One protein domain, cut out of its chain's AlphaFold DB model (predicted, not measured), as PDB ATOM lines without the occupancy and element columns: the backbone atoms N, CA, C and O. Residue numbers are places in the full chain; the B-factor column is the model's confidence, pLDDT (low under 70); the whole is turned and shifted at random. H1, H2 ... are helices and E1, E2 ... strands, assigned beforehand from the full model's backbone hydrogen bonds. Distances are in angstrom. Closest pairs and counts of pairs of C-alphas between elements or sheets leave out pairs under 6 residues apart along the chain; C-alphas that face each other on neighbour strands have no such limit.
ATOM      1  N   LEU A 127     -20.379  46.351 -29.615       76.12
ATOM      2  CA  LEU A 127     -20.029  45.327 -28.622       76.12
ATOM      3  C   LEU A 127     -18.515  45.045 -28.586       76.12
ATOM      4  O   LEU A 127     -17.947  44.733 -27.541       76.12
ATOM      5  N   TYR A 128     -17.851  45.170 -29.738       73.56
ATOM      6  CA  TYR A 128     -16.475  44.728 -29.940       73.56
ATOM      7  C   TYR A 128     -15.559  45.849 -30.427       73.56
ATOM      8  O   TYR A 128     -15.755  46.418 -31.500       73.56
ATOM      9  N   LYS A 129     -14.455  46.088 -29.706       76.38
ATOM     10  CA  LYS A 129     -13.395  47.031 -30.125       76.38
ATOM     11  C   LYS A 129     -12.800  46.675 -31.498       76.38
ATOM     12  O   LYS A 129     -12.418  47.560 -32.262       76.38
ATOM     13  N   ASN A 130     -12.749  45.379 -31.815       78.50
ATOM     14  CA  ASN A 130     -12.297  44.814 -33.089       78.50
ATOM     15  C   ASN A 130     -13.398  44.718 -34.165       78.50
ATOM     16  O   ASN A 130     -13.064  44.510 -35.327       78.50
ATOM     17  N   ASN A 131     -14.679  44.883 -33.818       75.81
ATOM     18  CA  ASN A 131     -15.784  44.907 -34.777       75.81
ATOM     19  C   ASN A 131     -16.795  46.006 -34.414       75.81
ATOM     20  O   ASN A 131     -17.821  45.762 -33.784       75.81
ATOM     21  N   ARG A 132     -16.501  47.231 -34.863       81.25
ATOM     22  CA  ARG A 132     -17.340  48.418 -34.633       81.25
ATOM     23  C   ARG A 132     -18.620  48.465 -35.486       81.25
ATOM     24  O   ARG A 132     -19.344  49.451 -35.423       81.25
ATOM     25  N   PHE A 133     -18.911  47.422 -36.264       80.44
ATOM     26  CA  PHE A 133     -20.071  47.349 -37.163       80.44
ATOM     27  C   PHE A 133     -21.272  46.595 -36.567       80.44
ATOM     28  O   PHE A 133     -22.357  46.674 -37.137       80.44
ATOM     29  N   ILE A 134     -21.090  45.894 -35.437       78.62
ATOM     30  CA  ILE A 134     -22.146  45.140 -34.741       78.62
ATOM     31  C   ILE A 134     -22.439  45.784 -33.380       78.62
ATOM     32  O   ILE A 134     -21.560  45.859 -32.515       78.62
ATOM     33  N   GLY A 135     -23.686  46.222 -33.198       81.31
ATOM     34  CA  GLY A 135     -24.255  46.583 -31.899       81.31
ATOM     35  C   GLY A 135     -24.915  45.384 -31.209       81.31
ATOM     36  O   GLY A 135     -25.184  44.365 -31.853       81.31
ATOM     37  N   ARG A 136     -25.180  45.507 -29.904       82.75
ATOM     38  CA  ARG A 136     -25.937  44.534 -29.092       82.75
ATOM     39  C   ARG A 136     -27.050  45.264 -28.339       82.75
ATOM     40  O   ARG A 136     -26.792  46.329 -27.785       82.75
ATOM     41  N   VAL A 137     -28.253  44.701 -28.331       83.38
ATOM     42  CA  VAL A 137     -29.455  45.224 -27.663       83.38
ATOM     43  C   VAL A 137     -30.218  44.056 -27.022       83.38
ATOM     44  O   VAL A 137     -30.442  43.063 -27.719       83.38
ATOM     45  N   PRO A 138     -30.670  44.155 -25.759       81.50
ATOM     46  CA  PRO A 138     -31.544  43.150 -25.155       81.50
ATOM     47  C   PRO A 138     -32.860  43.010 -25.926       81.50
ATOM     48  O   PRO A 138     -33.464  44.019 -26.291       81.50
ATOM     49  N   ALA A 139     -33.375  41.789 -26.118       80.81
ATOM     50  CA  ALA A 139     -34.675  41.583 -26.778       80.81
ATOM     51  C   ALA A 139     -35.814  42.390 -26.109       80.81
ATOM     52  O   ALA A 139     -36.678  42.951 -26.782       80.81
ATOM     53  N   LYS A 140     -35.744  42.531 -24.778       78.25
ATOM     54  CA  LYS A 140     -36.681  43.285 -23.924       78.25
ATOM     55  C   LYS A 140     -36.625  44.809 -24.121       78.25
ATOM     56  O   LYS A 140     -37.488  45.518 -23.619       78.25
ATOM     57  N   SER A 141     -35.625  45.336 -24.830       79.00
ATOM     58  CA  SER A 141     -35.526  46.769 -25.142       79.00
ATOM     59  C   SER A 141     -36.297  47.171 -26.400       79.00
ATOM     60  O   SER A 141     -36.387  48.359 -26.684       79.00
ATOM     61  N   PHE A 142     -36.870  46.229 -27.155       82.00
ATOM     62  CA  PHE A 142     -37.739  46.552 -28.288       82.00
ATOM     63  C   PHE A 142     -39.196  46.726 -27.833       82.00
ATOM     64  O   PHE A 142     -39.694  45.898 -27.069       82.00
ATOM     65  N   PRO A 143     -39.919  47.755 -28.311       72.75
ATOM     66  CA  PRO A 143     -41.307  47.966 -27.918       72.75
ATOM     67  C   PRO A 143     -42.265  46.988 -28.636       72.75
ATOM     68  O   PRO A 143     -42.094  46.732 -29.843       72.75
ATOM     69  N   PRO A 144     -43.317  46.494 -27.947       75.44
ATOM     70  CA  PRO A 144     -44.468  45.863 -28.586       75.44
ATOM     71  C   PRO A 144     -45.007  46.696 -29.762       75.44
ATOM     72  O   PRO A 144     -44.933  47.929 -29.727       75.44
ATOM     73  N   PRO A 145     -45.559  46.070 -30.818       83.94
ATOM     74  CA  PRO A 145     -45.794  44.631 -30.996       83.94
ATOM     75  C   PRO A 145     -44.679  43.921 -31.800       83.94
ATOM     76  O   PRO A 145     -44.982  43.135 -32.700       83.94
ATOM     77  N   HIS A 146     -43.399  44.263 -31.565       87.69
ATOM     78  CA  HIS A 146     -42.207  43.679 -32.231       87.69
ATOM     79  C   HIS A 146     -42.333  43.521 -33.762       87.69
ATOM     80  O   HIS A 146     -41.859  42.554 -34.370       87.69
ATOM     81  N   THR A 147     -42.975  44.495 -34.409       89.38
ATOM     82  CA  THR A 147     -43.043  44.578 -35.871       89.38
ATOM     83  C   THR A 147     -41.747  45.144 -36.426       89.38
ATOM     84  O   THR A 147     -41.030  45.888 -35.760       89.38
ATOM     85  N   VAL A 148     -41.460  44.857 -37.692       92.12
ATOM     86  CA  VAL A 148     -40.354  45.492 -38.414       92.12
ATOM     87  C   VAL A 148     -40.476  47.016 -38.376       92.12
ATOM     88  O   VAL A 148     -39.457  47.672 -38.220       92.12
ATOM     89  N   ALA A 149     -41.681  47.594 -38.414       88.69
ATOM     90  CA  ALA A 149     -41.886  49.025 -38.190       88.69
ATOM     91  C   ALA A 149     -41.383  49.498 -36.809       88.69
ATOM     92  O   ALA A 149     -40.588  50.438 -36.747       88.69
ATOM     93  N   SER A 150     -41.789  48.845 -35.709       83.56
ATOM     94  CA  SER A 150     -41.374  49.251 -34.355       83.56
ATOM     95  C   SER A 150     -39.876  49.023 -34.115       83.56
ATOM     96  O   SER A 150     -39.197  49.870 -33.535       83.56
ATOM     97  N   ILE A 151     -39.330  47.930 -34.650       89.38
ATOM     98  CA  ILE A 151     -37.908  47.571 -34.575       89.38
ATOM     99  C   ILE A 151     -37.054  48.499 -35.447       89.38
ATOM    100  O   ILE A 151     -35.993  48.935 -35.003       89.38
ATOM    101  N   LYS A 152     -37.522  48.885 -36.645       90.62
ATOM    102  CA  LYS A 152     -36.904  49.956 -37.440       90.62
ATOM    103  C   LYS A 152     -36.863  51.248 -36.648       90.62
ATOM    104  O   LYS A 152     -35.793  51.832 -36.570       90.62
ATOM    105  N   LEU A 153     -37.986  51.683 -36.075       87.12
ATOM    106  CA  LEU A 153     -38.067  52.944 -35.338       87.12
ATOM    107  C   LEU A 153     -37.092  52.965 -34.150       87.12
ATOM    108  O   LEU A 153     -36.310  53.905 -34.039       87.12
ATOM    109  N   PHE A 154     -37.056  51.900 -33.343       86.94
ATOM    110  CA  PHE A 154     -36.152  51.778 -32.196       86.94
ATOM    111  C   PHE A 154     -34.669  51.675 -32.597       86.94
ATOM    112  O   PHE A 154     -33.839  52.431 -32.091       86.94
ATOM    113  N   LEU A 155     -34.302  50.792 -33.541       87.50
ATOM    114  CA  LEU A 155     -32.914  50.722 -34.031       87.50
ATOM    115  C   LEU A 155     -32.495  52.026 -34.711       87.50
ATOM    116  O   LEU A 155     -31.322  52.402 -34.657       87.50
ATOM    117  N   CYS A 156     -33.448  52.721 -35.338       85.88
ATOM    118  CA  CYS A 156     -33.229  54.052 -35.862       85.88
ATOM    119  C   CYS A 156     -32.903  55.022 -34.727       85.88
ATOM    120  O   CYS A 156     -31.800  55.554 -34.692       85.88
ATOM    121  N   GLU A 157     -33.794  55.224 -33.766       82.00
ATOM    122  CA  GLU A 157     -33.544  56.070 -32.597       82.00
ATOM    123  C   GLU A 157     -32.183  55.817 -31.940       82.00
ATOM    124  O   GLU A 157     -31.375  56.744 -31.804       82.00
ATOM    125  N   LEU A 158     -31.938  54.564 -31.549       82.75
ATOM    126  CA  LEU A 158     -30.819  54.167 -30.702       82.75
ATOM    127  C   LEU A 158     -29.488  54.527 -31.360       82.75
ATOM    128  O   LEU A 158     -28.567  55.059 -30.743       82.75
ATOM    129  N   GLU A 159     -29.400  54.284 -32.662       81.44
ATOM    130  CA  GLU A 159     -28.225  54.615 -33.452       81.44
ATOM    131  C   GLU A 159     -28.202  56.056 -33.957       81.44
ATOM    132  O   GLU A 159     -27.194  56.496 -34.532       81.44
ATOM    133  N   HIS A 160     -29.284  56.783 -33.696       81.00
ATOM    134  CA  HIS A 160     -29.599  58.117 -34.171       81.00
ATOM    135  C   HIS A 160     -29.787  58.111 -35.690       81.00
ATOM    136  O   HIS A 160     -28.899  58.544 -36.420       81.00
ATOM    137  N   LEU A 161     -30.932  57.588 -36.159       76.62
ATOM    138  CA  LEU A 161     -31.342  57.477 -37.561       76.62
ATOM    139  C   LEU A 161     -32.653  58.228 -37.877       76.62
ATOM    140  O   LEU A 161     -33.527  58.311 -37.023       76.62
ATOM    141  N   SER A 162     -32.721  58.896 -39.038       78.12
ATOM    142  CA  SER A 162     -33.645  60.021 -39.335       78.12
ATOM    143  C   SER A 162     -34.802  59.629 -40.243       78.12
ATOM    144  O   SER A 162     -35.879  60.206 -40.149       78.12
ATOM    145  N   GLU A 163     -34.576  58.653 -41.118       82.50
ATOM    146  CA  GLU A 163     -35.529  58.229 -42.138       82.50
ATOM    147  C   GLU A 163     -35.878  56.739 -41.928       82.50
ATOM    148  O   GLU A 163     -35.497  55.907 -42.757       82.50
ATOM    149  N   PRO A 164     -36.564  56.363 -40.822       83.06
ATOM    150  CA  PRO A 164     -36.946  54.969 -40.543       83.06
ATOM    151  C   PRO A 164     -37.832  54.375 -41.651       83.06
ATOM    152  O   PRO A 164     -37.747  53.186 -41.962       83.06
ATOM    153  N   ASP A 165     -38.600  55.218 -42.336       84.81
ATOM    154  CA  ASP A 165     -39.412  54.864 -43.507       84.81
ATOM    155  C   ASP A 165     -38.552  54.422 -44.704       84.81
ATOM    156  O   ASP A 165     -38.986  53.631 -45.539       84.81
ATOM    157  N   LYS A 166     -37.308  54.916 -44.789       88.25
ATOM    158  CA  LYS A 166     -36.313  54.542 -45.811       88.25
ATOM    159  C   LYS A 166     -35.283  53.537 -45.291       88.25
ATOM    160  O   LYS A 166     -34.327  53.217 -46.005       88.25
ATOM    161  N   ALA A 167     -35.462  53.063 -44.060       89.00
ATOM    162  CA  ALA A 167     -34.705  51.967 -43.492       89.00
ATOM    163  C   ALA A 167     -35.357  50.629 -43.869       89.00
ATOM    164  O   ALA A 167     -36.574  50.513 -44.004       89.00
ATOM    165  N   LEU A 168     -34.519  49.616 -44.050       90.75
ATOM    166  CA  LEU A 168     -34.863  48.277 -44.510       90.75
ATOM    167  C   LEU A 168     -34.267  47.267 -43.529       90.75
ATOM    168  O   LEU A 168     -33.106  47.413 -43.157       90.75
ATOM    169  N   VAL A 169     -35.029  46.254 -43.119       91.31
ATOM    170  CA  VAL A 169     -34.590  45.246 -42.134       91.31
ATOM    171  C   VAL A 169     -34.454  43.877 -42.785       91.31
ATOM    172  O   VAL A 169     -35.372  43.406 -43.448       91.31
ATOM    173  N   PHE A 170     -33.324  43.218 -42.551       90.75
ATOM    174  CA  PHE A 170     -33.023  41.855 -42.985       90.75
ATOM    175  C   PHE A 170     -32.730  41.002 -41.740       90.75
ATOM    176  O   PHE A 170     -32.134  41.496 -40.783       90.75
ATOM    177  N   THR A 171     -33.194  39.751 -41.712       84.94
ATOM    178  CA  THR A 171     -33.289  38.952 -40.469       84.94
ATOM    179  C   THR A 171     -32.950  37.467 -40.637       84.94
ATOM    180  O   THR A 171     -33.288  36.682 -39.753       84.94
ATOM    181  N   PRO A 172     -32.494  37.038 -41.828       80.62
ATOM    182  CA  PRO A 172     -31.047  36.812 -41.985       80.62
ATOM    183  C   PRO A 172     -30.290  37.911 -42.744       80.62
ATOM    184  O   PRO A 172     -30.844  38.515 -43.664       80.62
ATOM    185  N   LEU A 173     -28.983  38.049 -42.484       77.62
ATOM    186  CA  LEU A 173     -28.019  38.777 -43.332       77.62
ATOM    187  C   LEU A 173     -28.008  38.264 -44.780       77.62
ATOM    188  O   LEU A 173     -27.718  39.008 -45.714       77.62
ATOM    189  N   SER A 174     -28.291  36.974 -44.956       81.38
ATOM    190  CA  SER A 174     -28.324  36.291 -46.253       81.38
ATOM    191  C   SER A 174     -29.630  36.496 -47.035       81.38
ATOM    192  O   SER A 174     -29.740  36.019 -48.167       81.38
ATOM    193  N   SER A 175     -30.620  37.197 -46.469       88.75
ATOM    194  CA  SER A 175     -31.914  37.411 -47.122       88.75
ATOM    195  C   SER A 175     -31.773  38.283 -48.382       88.75
ATOM    196  O   SER A 175     -31.255  39.397 -48.295       88.75
ATOM    197  N   PRO A 176     -32.274  37.849 -49.556       87.44
ATOM    198  CA  PRO A 176     -32.181  38.625 -50.797       87.44
ATOM    199  C   PRO A 176     -33.128  39.837 -50.834       87.44
ATOM    200  O   PRO A 176     -33.019  40.674 -51.727       87.44
ATOM    201  N   ALA A 177     -34.065  39.924 -49.886       90.81
ATOM    202  CA  ALA A 177     -35.040  40.999 -49.752       90.81
ATOM    203  C   ALA A 177     -35.204  41.401 -48.273       90.81
ATOM    204  O   ALA A 177     -35.038  40.546 -47.391       90.81
ATOM    205  N   PRO A 178     -35.537  42.670 -47.985       92.62
ATOM    206  CA  PRO A 178     -35.903  43.090 -46.641       92.62
ATOM    207  C   PRO A 178     -37.272  42.527 -46.242       92.62
ATOM    208  O   PRO A 178     -38.072  42.121 -47.086       92.62
ATOM    209  N   LYS A 179     -37.547  42.519 -44.940       93.81
ATOM    210  CA  LYS A 179     -38.863  42.224 -44.378       93.81
ATOM    211  C   LYS A 179     -39.804  43.420 -44.535       93.81
ATOM    212  O   LYS A 179     -39.372  44.569 -44.505       93.81
ATOM    213  N   GLU A 180     -41.089  43.115 -44.675       94.25
ATOM    214  CA  GLU A 180     -42.178  44.092 -44.714       94.25
ATOM    215  C   GLU A 180     -42.419  44.696 -43.326       94.25
ATOM    216  O   GLU A 180     -42.341  43.991 -42.323       94.25
ATOM    217  N   ASP A 181     -42.762  45.983 -43.267       91.44
ATOM    218  CA  ASP A 181     -42.932  46.754 -42.025       91.44
ATOM    219  C   ASP A 181     -43.977  46.174 -41.052       91.44
ATOM    220  O   ASP A 181     -43.834  46.301 -39.836       91.44
ATOM    221  N   SER A 182     -45.005  45.506 -41.578       90.50
ATOM    222  CA  SER A 182     -46.052  44.811 -40.818       90.50
ATOM    223  C   SER A 182     -45.628  43.438 -40.285       90.50
ATOM    224  O   SER A 182     -46.312  42.885 -39.420       90.50
ATOM    225  N   ALA A 183     -44.530  42.861 -40.785       93.75
ATOM    226  CA  ALA A 183     -44.066  41.550 -40.358       93.75
ATOM    227  C   ALA A 183     -43.558  41.607 -38.913       93.75
ATOM    228  O   ALA A 183     -42.834  42.524 -38.527       93.75
ATOM    229  N   ARG A 184     -43.922  40.601 -38.117       89.94
ATOM    230  CA  ARG A 184     -43.484  40.460 -36.725       89.94
ATOM    231  C   ARG A 184     -42.219  39.627 -36.629       89.94
ATOM    232  O   ARG A 184     -42.034  38.685 -37.402       89.94
ATOM    233  N   LEU A 185     -41.362  39.976 -35.677       89.00
ATOM    234  CA  LEU A 185     -40.133  39.256 -35.377       89.00
ATOM    235  C   LEU A 185     -40.236  38.698 -33.958       89.00
ATOM    236  O   LEU A 185     -40.317  39.456 -33.000       89.00
ATOM    237  N   SER A 186     -40.226  37.373 -33.817       88.69
ATOM    238  CA  SER A 186     -40.269  36.699 -32.514       88.69
ATOM    239  C   SER A 186     -38.902  36.785 -31.824       88.69
ATOM    240  O   SER A 186     -38.147  35.815 -31.795       88.69
ATOM    241  N   LEU A 187     -38.565  37.975 -31.323       84.81
ATOM    242  CA  LEU A 187     -37.268  38.299 -30.722       84.81
ATOM    243  C   LEU A 187     -36.964  37.430 -29.492       84.81
ATOM    244  O   LEU A 187     -35.860  36.909 -29.365       84.81
ATOM    245  N   SER A 188     -37.967  37.208 -28.641       80.50
ATOM    246  CA  SER A 188     -37.864  36.423 -27.401       80.50
ATOM    247  C   SER A 188     -37.963  34.899 -27.605       80.50
ATOM    248  O   SER A 188     -38.000  34.148 -26.631       80.50
ATOM    249  N   ALA A 189     -38.028  34.404 -28.849       82.00
ATOM    250  CA  ALA A 189     -38.083  32.967 -29.124       82.00
ATOM    251  C   ALA A 189     -36.690  32.311 -28.993       82.00
ATOM    252  O   ALA A 189     -35.706  32.927 -29.397       82.00
ATOM    253  N   PRO A 190     -36.573  31.033 -28.567       80.56
ATOM    254  CA  PRO A 190     -35.280  30.333 -28.443       80.56
ATOM    255  C   PRO A 190     -34.430  30.239 -29.726       80.56
ATOM    256  O   PRO A 190     -33.247  29.917 -29.649       80.56
ATOM    257  N   SER A 191     -35.028  30.519 -30.889       81.56
ATOM    258  CA  SER A 191     -34.365  30.616 -32.198       81.56
ATOM    259  C   SER A 191     -34.833  31.864 -32.970       81.56
ATOM    260  O   SER A 191     -35.140  31.789 -34.160       81.56
ATOM    261  N   GLY A 192     -34.965  32.999 -32.276       83.50
ATOM    262  CA  GLY A 192     -35.287  34.304 -32.861       83.50
ATOM    263  C   GLY A 192     -34.177  34.884 -33.762       83.50
ATOM    264  O   GLY A 192     -33.021  34.451 -33.704       83.50
ATOM    265  N   PRO A 193     -34.502  35.874 -34.615       85.38
ATOM    266  CA  PRO A 193     -33.533  36.507 -35.507       85.38
ATOM    267  C   PRO A 193     -32.520  37.359 -34.728       85.38
ATOM    268  O   PRO A 193     -32.880  38.073 -33.798       85.38
ATOM    269  N   GLY A 194     -31.251  37.326 -35.139       83.75
ATOM    270  CA  GLY A 194     -30.189  38.138 -34.536       83.75
ATOM    271  C   GLY A 194     -29.639  37.651 -33.191       83.75
ATOM    272  O   GLY A 194     -28.757  38.313 -32.652       83.75
ATOM    273  N   LEU A 195     -30.065  36.488 -32.681       81.38
ATOM    274  CA  LEU A 195     -29.468  35.835 -31.497       81.38
ATOM    275  C   LEU A 195     -28.013  35.356 -31.711       81.38
ATOM    276  O   LEU A 195     -27.383  34.833 -30.795       81.38
ATOM    277  N   SER A 196     -27.468  35.499 -32.923       81.00
ATOM    278  CA  SER A 196     -26.095  35.138 -33.275       81.00
ATOM    279  C   SER A 196     -25.381  36.311 -33.940       81.00
ATOM    280  O   SER A 196     -25.884  36.914 -34.885       81.00
ATOM    281  N   GLU A 197     -24.143  36.564 -33.516       79.31
ATOM    282  CA  GLU A 197     -23.205  37.494 -34.163       79.31
ATOM    283  C   GLU A 197     -22.876  37.130 -35.622       79.31
ATOM    284  O   GLU A 197     -22.344  37.962 -36.359       79.31
ATOM    285  N   GLN A 198     -23.157  35.890 -36.040       79.94
ATOM    286  CA  GLN A 198     -22.940  35.407 -37.404       79.94
ATOM    287  C   GLN A 198     -24.161  35.629 -38.315       79.94
ATOM    288  O   GLN A 198     -23.991  35.647 -39.533       79.94
ATOM    289  N   ASP A 199     -25.356  35.842 -37.747       83.19
ATOM    290  CA  ASP A 199     -26.577  36.214 -38.483       83.19
ATOM    291  C   ASP A 199     -27.392  37.313 -37.748       83.19
ATOM    292  O   ASP A 199     -28.538  37.089 -37.343       83.19
ATOM    293  N   PRO A 200     -26.796  38.506 -37.516       87.12
ATOM    294  CA  PRO A 200     -27.449  39.654 -36.887       87.12
ATOM    295  C   PRO A 200     -28.597  40.228 -37.732       87.12
ATOM    296  O   PRO A 200     -28.629  40.090 -38.956       87.12
ATOM    297  N   ILE A 201     -29.492  40.984 -37.090       89.62
ATOM    298  CA  ILE A 201     -30.500  41.790 -37.788       89.62
ATOM    299  C   ILE A 201     -29.800  42.950 -38.510       89.62
ATOM    300  O   ILE A 201     -29.252  43.859 -37.887       89.62
ATOM    301  N   ALA A 202     -29.825  42.969 -39.839       89.00
ATOM    302  CA  ALA A 202     -29.238  44.066 -40.598       89.00
ATOM    303  C   ALA A 202     -30.289  45.135 -40.907       89.00
ATOM    304  O   ALA A 202     -31.161  44.928 -41.748       89.00
ATOM    305  N   LEU A 203     -30.177  46.298 -40.261       90.00
ATOM    306  CA  LEU A 203     -30.802  47.525 -40.747       90.00
ATOM    307  C   LEU A 203     -29.919  48.113 -41.855       90.00
ATOM    308  O   LEU A 203     -28.700  48.222 -41.706       90.00
ATOM    309  N   VAL A 204     -30.534  48.529 -42.955       87.31
ATOM    310  CA  VAL A 204     -29.886  49.217 -44.076       87.31
ATOM    311  C   VAL A 204     -30.709  50.456 -44.396       87.31
ATOM    312  O   VAL A 204     -31.898  50.344 -44.670       87.31
ATOM    313  N   VAL A 205     -30.099  51.641 -44.392       85.44
ATOM    314  CA  VAL A 205     -30.773  52.900 -44.768       85.44
ATOM    315  C   VAL A 205     -30.021  53.552 -45.922       85.44
ATOM    316  O   VAL A 205     -28.813  53.367 -46.093       85.44
ATOM    317  N   LYS A 206     -30.736  54.334 -46.731       78.50
ATOM    318  CA  LYS A 206     -30.137  55.161 -47.782       78.50
ATOM    319  C   LYS A 206     -29.229  56.228 -47.148       78.50
ATOM    320  O   LYS A 206     -29.585  56.830 -46.141       78.50
ATOM    321  N   SER A 207     -28.038  56.439 -47.704       60.50
ATOM    322  CA  SER A 207     -26.972  57.172 -47.014       60.50
ATOM    323  C   SER A 207     -27.154  58.696 -47.011       60.50
ATOM    324  O   SER A 207     -26.893  59.381 -48.000       60.50
ATOM    325  N   GLU A 208     -27.515  59.240 -45.850       54.06
ATOM    326  CA  GLU A 208     -27.395  60.667 -45.543       54.06
ATOM    327  C   GLU A 208     -25.959  61.004 -45.080       54.06
ATOM    328  O   GLU A 208     -25.308  60.218 -44.377       54.06
ATOM    329  N   LYS A 209     -25.417  62.158 -45.502       50.47
ATOM    330  CA  LYS A 209     -24.029  62.563 -45.199       50.47
ATOM    331  C   LYS A 209     -23.886  62.976 -43.730       50.47
ATOM    332  O   LYS A 209     -24.092  64.136 -43.395       50.47
ATOM    333  N   THR A 227     -31.039  37.218 -22.885       44.00
ATOM    334  CA  THR A 227     -31.269  36.999 -24.327       44.00
ATOM    335  C   THR A 227     -31.120  38.284 -25.149       44.00
ATOM    336  O   THR A 227     -32.077  38.960 -25.534       44.00
ATOM    337  N   ASP A 228     -29.864  38.618 -25.425       42.75
ATOM    338  CA  ASP A 228     -29.440  39.744 -26.255       42.75
ATOM    339  C   ASP A 228     -29.439  39.452 -27.768       42.75
ATOM    340  O   ASP A 228     -29.164  38.337 -28.214       42.75
ATOM    341  N   ILE A 229     -29.663  40.501 -28.564       41.97
ATOM    342  CA  ILE A 229     -29.778  40.476 -30.027       41.97
ATOM    343  C   ILE A 229     -28.739  41.410 -30.670       41.97
ATOM    344  O   ILE A 229     -28.449  42.502 -30.176       41.97
ATOM    345  N   HIS A 230     -28.172  40.983 -31.797       46.22
ATOM    346  CA  HIS A 230     -27.106  41.670 -32.531       46.22
ATOM    347  C   HIS A 230     -27.626  42.346 -33.814       46.22
ATOM    348  O   HIS A 230     -28.467  41.773 -34.512       46.22
ATOM    349  N   TYR A 231     -27.121  43.545 -34.161       42.91
ATOM    350  CA  TYR A 231     -27.610  44.312 -35.329       42.91
ATOM    351  C   TYR A 231     -26.604  45.312 -35.978       42.91
ATOM    352  O   TYR A 231     -25.557  45.617 -35.401       42.91
ATOM    353  N   GLY A 232     -26.944  45.837 -37.175       31.16
ATOM    354  CA  GLY A 232     -26.281  46.944 -37.935       31.16
ATOM    355  C   GLY A 232     -27.273  48.051 -38.411       31.16
ATOM    356  O   GLY A 232     -28.449  47.887 -38.126       31.16
ATOM    357  N   LYS A 233     -26.848  49.170 -39.066       43.28
ATOM    358  CA  LYS A 233     -27.472  50.552 -39.005       43.28
ATOM    359  C   LYS A 233     -27.444  51.495 -40.293       43.28
ATOM    360  O   LYS A 233     -27.064  51.042 -41.364       43.28
TER     361      LYS A 233
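What this domain is: This is residues 127 to 209 and 227 to 233 of the 374 residues of a protein of Laccaria bicolor (strain S238N-H82 / ATCC MYA-4686) (UniProt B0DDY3). With little regular structure, a strongly twisted four-stranded sheet has helix H1 over one face, two layers, and a long loop joins E2 to E3. E1, H1 and E2 form a split strand-helix-strand unit, E4 and E3 between its strands. Of 90 printed residues, 34 are in named elements, E1 H1 E2 E3 E4, mixed in class; the mixed sheet runs E1 E4 E3 E2. It is compact, radius of gyration of the C-alphas 12.1 A, spanning 36 by 34 by 26 A.

How they stand to each other: E1, residues 131 to 138, is antiparallel to E4, residues 228 to 232, N 137 2.9 A from O 229. On the sheet is H1, residues 148 to 159, every O i to N i+4 pair within hydrogen-bond range. E2, residues 167 to 170, and E3, residues 201 to 205, form a hairpin, N 170 2.9 A from O 202.

Where its parts are: E1 spans 18.5 A from C-alpha 131 at (-15.784, 44.907, -34.777); E4 ends at C-alpha 232, (-26.281, 46.944, -37.935).

The domain as a whole: Residues 210 to 226 are cut out, C-alphas 209 and 227 being 33.8 A apart. Residues 207 to 209 and 227 to 233 have pLDDT under 70.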